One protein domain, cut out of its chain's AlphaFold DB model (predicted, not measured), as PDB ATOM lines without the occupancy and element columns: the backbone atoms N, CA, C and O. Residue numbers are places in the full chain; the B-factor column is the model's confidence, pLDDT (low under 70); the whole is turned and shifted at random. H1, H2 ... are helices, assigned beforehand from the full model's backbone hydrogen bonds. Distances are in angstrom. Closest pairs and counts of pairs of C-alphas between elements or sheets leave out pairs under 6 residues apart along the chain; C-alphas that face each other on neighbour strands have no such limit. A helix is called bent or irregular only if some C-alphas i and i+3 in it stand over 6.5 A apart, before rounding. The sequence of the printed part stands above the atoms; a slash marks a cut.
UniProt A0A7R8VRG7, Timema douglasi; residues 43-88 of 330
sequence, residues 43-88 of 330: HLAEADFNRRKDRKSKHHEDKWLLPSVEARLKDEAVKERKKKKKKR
ATOM      1  N   HIS A  43     105.885 131.457 156.247       56.75
ATOM      2  CA  HIS A  43     105.627 132.665 155.454       56.75
ATOM      3  C   HIS A  43     106.016 133.955 156.197       56.75
ATOM      4  O   HIS A  43     106.546 134.883 155.586       56.75
ATOM      5  N   LEU A  44     105.810 134.013 157.519       64.31
ATOM      6  CA  LEU A  44     106.282 135.129 158.348       64.31
ATOM      7  C   LEU A  44     107.818 135.176 158.417       64.31
ATOM      8  O   LEU A  44     108.405 136.246 158.246       64.31
ATOM      9  N   ALA A  45     108.478 134.024 158.569       66.75
ATOM     10  CA  ALA A  45     109.939 133.936 158.558       66.75
ATOM     11  C   ALA A  45     110.545 134.329 157.195       66.75
ATOM     12  O   ALA A  45     111.566 135.021 157.142       66.75
ATOM     13  N   GLU A  46     109.911 133.939 156.087       69.94
ATOM     14  CA  GLU A  46     110.317 134.340 154.736       69.94
ATOM     15  C   GLU A  46     110.097 135.837 154.489       69.94
ATOM     16  O   GLU A  46     110.962 136.507 153.915       69.94
ATOM     17  N   ALA A  47     108.985 136.398 154.969       68.94
ATOM     18  CA  ALA A  47     108.712 137.828 154.874       68.94
ATOM     19  C   ALA A  47     109.737 138.665 155.660       68.94
ATOM     20  O   ALA A  47     110.207 139.689 155.157       68.94
ATOM     21  N   ASP A  48     110.135 138.227 156.855       72.69
ATOM     22  CA  ASP A  48     111.165 138.899 157.653       72.69
ATOM     23  C   ASP A  48     112.563 138.764 157.046       72.69
ATOM     24  O   ASP A  48     113.343 139.726 157.039       72.69
ATOM     25  N   PHE A  49     112.880 137.606 156.463       73.69
ATOM     26  CA  PHE A  49     114.120 137.405 155.719       73.69
ATOM     27  C   PHE A  49     114.217 138.354 154.514       73.69
ATOM     28  O   PHE A  49     115.240 139.025 154.333       73.69
ATOM     29  N   ASN A  50     113.136 138.480 153.737       75.75
ATOM     30  CA  ASN A  50     113.074 139.383 152.589       75.75
ATOM     31  C   ASN A  50     113.155 140.858 153.017       75.75
ATOM     32  O   ASN A  50     113.969 141.603 152.472       75.75
ATOM     33  N   ARG A  51     112.453 141.270 154.088       74.81
ATOM     34  CA  ARG A  51     112.590 142.628 154.656       74.81
ATOM     35  C   ARG A  51     114.018 142.935 155.102       74.81
ATOM     36  O   ARG A  51     114.496 144.054 154.911       74.81
ATOM     37  N   ARG A  52     114.724 141.973 155.707       70.69
ATOM     38  CA  ARG A  52     116.112 142.158 156.162       70.69
ATOM     39  C   ARG A  52     117.087 142.276 154.988       70.69
ATOM     40  O   ARG A  52     118.025 143.069 155.065       70.69
ATOM     41  N   LYS A  53     116.846 141.540 153.901       69.50
ATOM     42  CA  LYS A  53     117.604 141.640 152.647       69.50
ATOM     43  C   LYS A  53     117.370 142.982 151.946       69.50
ATOM     44  O   LYS A  53     118.334 143.630 151.549       69.50
ATOM     45  N   ASP A  54     116.128 143.456 151.898       65.38
ATOM     46  CA  ASP A  54     115.788 144.759 151.316       65.38
ATOM     47  C   ASP A  54     116.349 145.929 152.131       65.38
ATOM     48  O   ASP A  54     116.793 146.925 151.564       65.38
ATOM     49  N   ARG A  55     116.383 145.813 153.466       64.94
ATOM     50  CA  ARG A  55     117.046 146.796 154.341       64.94
ATOM     51  C   ARG A  55     118.550 146.869 154.078       64.94
ATOM     52  O   ARG A  55     119.072 147.975 154.009       64.94
ATOM     53  N   LYS A  56     119.217 145.725 153.881       60.84
ATOM     54  CA  LYS A  56     120.637 145.673 153.497       60.84
ATOM     55  C   LYS A  56     120.900 146.222 152.097       60.84
ATOM     56  O   LYS A  56     121.918 146.852 151.909       60.84
ATOM     57  N   SER A  57     119.981 146.043 151.147       62.81
ATOM     58  CA  SER A  57     120.094 146.632 149.801       62.81
ATOM     59  C   SER A  57     119.907 148.162 149.809       62.81
ATOM     60  O   SER A  57     120.543 148.885 149.045       62.81
ATOM     61  N   LYS A  58     119.052 148.676 150.707       61.66
ATOM     62  CA  LYS A  58     118.806 150.120 150.889       61.66
ATOM     63  C   LYS A  58     119.922 150.833 151.655       61.66
ATOM     64  O   LYS A  58     120.158 152.016 151.423       61.66
ATOM     65  N   HIS A  59     120.590 150.141 152.573       59.06
ATOM     66  CA  HIS A  59     121.812 150.627 153.203       59.06
ATOM     67  C   HIS A  59     122.945 150.388 152.197       59.06
ATOM     68  O   HIS A  59     123.208 149.251 151.846       59.06
ATOM     69  N   HIS A  60     123.616 151.418 151.684       55.19
ATOM     70  CA  HIS A  60     124.738 151.275 150.737       55.19
ATOM     71  C   HIS A  60     125.991 150.586 151.348       55.19
ATOM     72  O   HIS A  60     127.118 150.936 151.010       55.19
ATOM     73  N   GLU A  61     125.826 149.621 152.255       58.06
ATOM     74  CA  GLU A  61     126.892 148.864 152.919       58.06
ATOM     75  C   GLU A  61     127.715 148.042 151.923       58.06
ATOM     76  O   GLU A  61     128.934 147.982 152.057       58.06
ATOM     77  N   ASP A  62     127.097 147.533 150.854       58.47
ATOM     78  CA  ASP A  62     127.802 146.788 149.800       58.47
ATOM     79  C   ASP A  62     128.605 147.702 148.849       58.47
ATOM     80  O   ASP A  62     129.426 147.234 148.068       58.47
ATOM     81  N   LYS A  63     128.423 149.029 148.922       59.66
ATOM     82  CA  LYS A  63     129.053 149.991 147.995       59.66
ATOM     83  C   LYS A  63     130.478 150.399 148.389       59.66
ATOM     84  O   LYS A  63     131.133 151.118 147.639       59.66
ATOM     85  N   TRP A  64     130.955 149.953 149.550       69.69
ATOM     86  CA  TRP A  64     132.322 150.205 150.027       69.69
ATOM     87  C   TRP A  64     133.308 149.105 149.618       69.69
ATOM     88  O   TRP A  64     134.514 149.261 149.802       69.69
ATOM     89  N   LEU A  65     132.813 148.001 149.052       73.88
ATOM     90  CA  LEU A  65     133.642 146.930 148.517       73.88
ATOM     91  C   LEU A  65     133.921 147.178 147.033       73.88
ATOM     92  O   LEU A  65     133.027 147.493 146.249       73.88
ATOM     93  N   LEU A  66     135.182 147.021 146.632       76.31
ATOM     94  CA  LEU A  66     135.560 147.094 145.222       76.31
ATOM     95  C   LEU A  66     134.886 145.942 144.448       76.31
ATOM     96  O   LEU A  66     134.915 144.806 144.935       76.31
ATOM     97  N   PRO A  67     134.370 146.166 143.221       75.56
ATOM     98  CA  PRO A  67     133.685 145.132 142.433       75.56
ATOM     99  C   PRO A  67     134.481 143.827 142.266       75.56
ATOM    100  O   PRO A  67     133.910 142.738 142.231       75.56
ATOM    101  N   SER A  68     135.815 143.922 142.224       75.00
ATOM    102  CA  SER A  68     136.725 142.770 142.162       75.00
ATOM    103  C   SER A  68     136.705 141.916 143.440       75.00
ATOM    104  O   SER A  68     136.693 140.686 143.372       75.00
ATOM    105  N   VAL A  69     136.643 142.553 144.613       75.50
ATOM    106  CA  VAL A  69     136.572 141.856 145.907       75.50
ATOM    107  C   VAL A  69     135.218 141.170 146.055       75.50
ATOM    108  O   VAL A  69     135.146 140.031 146.512       75.50
ATOM    109  N   GLU A  70     134.148 141.815 145.593       79.12
ATOM    110  CA  GLU A  70     132.811 141.236 145.655       79.12
ATOM    111  C   GLU A  70     132.647 140.026 144.721       79.12
ATOM    112  O   GLU A  70     132.052 139.018 145.111       79.12
ATOM    113  N   ALA A  71     133.232 140.077 143.520       76.94
ATOM    114  CA  ALA A  71     133.297 138.925 142.621       76.94
ATOM    115  C   ALA A  71     134.047 137.750 143.270       76.94
ATOM    116  O   ALA A  71     133.548 136.625 143.290       76.94
ATOM    117  N   ARG A  72     135.187 138.025 143.915       80.62
ATOM    118  CA  ARG A  72     135.993 137.005 144.598       80.62
ATOM    119  C   ARG A  72     135.246 136.354 145.767       80.62
ATOM    120  O   ARG A  72     135.306 135.138 145.927       80.62
ATOM    121  N   LEU A  73     134.490 137.129 146.549       80.12
ATOM    122  CA  LEU A  73     133.652 136.601 147.637       80.12
ATOM    123  C   LEU A  73     132.496 135.734 147.114       80.12
ATOM    124  O   LEU A  73     132.188 134.694 147.702       80.12
ATOM    125  N   LYS A  74     131.878 136.126 145.993       79.50
ATOM    126  CA  LYS A  74     130.831 135.333 145.329       79.50
ATOM    127  C   LYS A  74     131.393 134.008 144.805       79.50
ATOM    128  O   LYS A  74     130.774 132.963 145.024       79.50
ATOM    129  N   ASP A  75     132.583 134.021 144.212       79.38
ATOM    130  CA  ASP A  75     133.252 132.817 143.715       79.38
ATOM    131  C   ASP A  75     133.643 131.854 144.844       79.38
ATOM    132  O   ASP A  75     133.402 130.646 144.744       79.38
ATOM    133  N   GLU A  76     134.179 132.367 145.955       76.50
ATOM    134  CA  GLU A  76     134.508 131.555 147.135       76.50
ATOM    135  C   GLU A  76     133.252 130.945 147.782       76.50
ATOM    136  O   GLU A  76     133.230 129.753 148.112       76.50
ATOM    137  N   ALA A  77     132.147 131.695 147.859       79.62
ATOM    138  CA  ALA A  77     130.872 131.170 148.353       79.62
ATOM    139  C   ALA A  77     130.315 130.039 147.461       79.62
ATOM    140  O   ALA A  77     129.769 129.046 147.961       79.62
ATOM    141  N   VAL A  78     130.470 130.143 146.135       77.81
ATOM    142  CA  VAL A  78     130.077 129.084 145.188       77.81
ATOM    143  C   VAL A  78     130.969 127.846 145.339       77.81
ATOM    144  O   VAL A  78     130.454 126.719 145.336       77.81
ATOM    145  N   LYS A  79     132.284 128.022 145.519       78.69
ATOM    146  CA  LYS A  79     133.230 126.917 145.757       78.69
ATOM    147  C   LYS A  79     132.920 126.170 147.055       78.69
ATOM    148  O   LYS A  79     132.831 124.937 147.032       78.69
ATOM    149  N   GLU A  80     132.655 126.874 148.154       76.06
ATOM    150  CA  GLU A  80     132.299 126.252 149.437       76.06
ATOM    151  C   GLU A  80     130.962 125.491 149.366       76.06
ATOM    152  O   GLU A  80     130.855 124.348 149.828       76.06
ATOM    153  N   ARG A  81     129.948 126.029 148.668       77.56
ATOM    154  CA  ARG A  81     128.685 125.299 148.424       77.56
ATOM    155  C   ARG A  81     128.904 124.015 147.612       77.56
ATOM    156  O   ARG A  81     128.331 122.974 147.955       77.56
ATOM    157  N   LYS A  82     129.757 124.043 146.579       76.06
ATOM    158  CA  LYS A  82     130.131 122.846 145.793       76.06
ATOM    159  C   LYS A  82     130.880 121.813 146.648       76.06
ATOM    160  O   LYS A  82     130.554 120.624 146.596       76.06
ATOM    161  N   LYS A  83     131.817 122.252 147.493       73.62
ATOM    162  CA  LYS A  83     132.579 121.400 148.424       73.62
ATOM    163  C   LYS A  83     131.676 120.731 149.463       73.62
ATOM    164  O   LYS A  83     131.770 119.516 149.662       73.62
ATOM    165  N   LYS A  84     130.721 121.467 150.046       72.38
ATOM    166  CA  LYS A  84     129.720 120.920 150.983       72.38
ATOM    167  C   LYS A  84     128.819 119.872 150.316       72.38
ATOM    168  O   LYS A  84     128.553 118.831 150.916       72.38
ATOM    169  N   LYS A  85     128.410 120.080 149.054       71.12
ATOM    170  CA  LYS A  85     127.641 119.087 148.272       71.12
ATOM    171  C   LYS A  85     128.458 117.816 147.992       71.12
ATOM    172  O   LYS A  85     127.932 116.714 148.146       71.12
ATOM    173  N   LYS A  86     129.753 117.946 147.673       67.75
ATOM    174  CA  LYS A  86     130.670 116.805 147.476       67.75
ATOM    175  C   LYS A  86     130.917 116.021 148.774       67.75
ATOM    176  O   LYS A  86     130.923 114.795 148.739       67.75
ATOM    177  N   LYS A  87     131.041 116.701 149.924       63.28
ATOM    178  CA  LYS A  87     131.176 116.062 151.249       63.28
ATOM    179  C   LYS A  87     129.921 115.274 151.647       63.28
ATOM    180  O   LYS A  87     130.053 114.177 152.176       63.28
ATOM    181  N   ARG A  88     128.717 115.777 151.337       58.09
ATOM    182  CA  ARG A  88     127.454 115.044 151.571       58.09
ATOM    183  C   ARG A  88     127.342 113.780 150.708       58.09
ATOM    184  O   ARG A  88     126.905 112.761 151.219       58.09
TER     185      ARG A  88
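What this domain is: This is residues 43 to 88 of the 330 residues of a protein of Timema douglasi (UniProt A0A7R8VRG7). The model is a flat, open V of two long helices: H3, the longest helix, makes one arm, H1 makes the other, and the short helix H2 lies at the base between them, with no contact across the gap between the arms. The printed part has 46 residues with three named helices, in the order H1, H2, H3 along the chain, and no named strand; the class is all helix. It is only just extended, close to loose, with a radius of gyration of the C-alphas of 14.4 A and spans of 33 by 33 by 7 A.

How they stand to each other: Begin with H3, residues 67 to 88, which touches no helix. Before it in the chain stands H2, residues 60 to 64; H2 and H3 are apart, with no C-alpha of the one within 8 A of the other, although a tight link of 2 residues joins them. Look next at H1, residues 43 to 58: H1 and H2 meet only through their link, a tight one of 1 residue. H1 and H3 are apart. In the backbone, H1 and H3 have every O i to N i+4 pair within hydrogen-bond range, while H2 has 0 of 1, and 1 of its 2 O i to N i+3 pairs.

Where its parts are: Find C-alpha 67 at (133.685, 145.132, 142.433); from there H3 runs 32.1 A to C-alpha 88 at (127.454, 115.044, 151.571). H1 begins at C-alpha 43, at (105.627, 132.665, 155.454), and runs 22.3 A to C-alpha 58. H2 measures 7.7 A from C-alpha 60 to C-alpha 64; it is neither bent nor irregular, but only just: C-alphas 61 and 64 are 6.3 A apart.

The domain as a whole: The two C-alphas farthest apart are those of His 60 and Arg 88, 36.3 A. Residues 43 to 61, 63 to 69 and 71 to 88 stand free. The printed part has no cut, and neither link is long. Look for low confidence, with pLDDT under 70, at residues 43 to 47, 53 to 64 and 86 to 88; the mean of the printed part is 70.4.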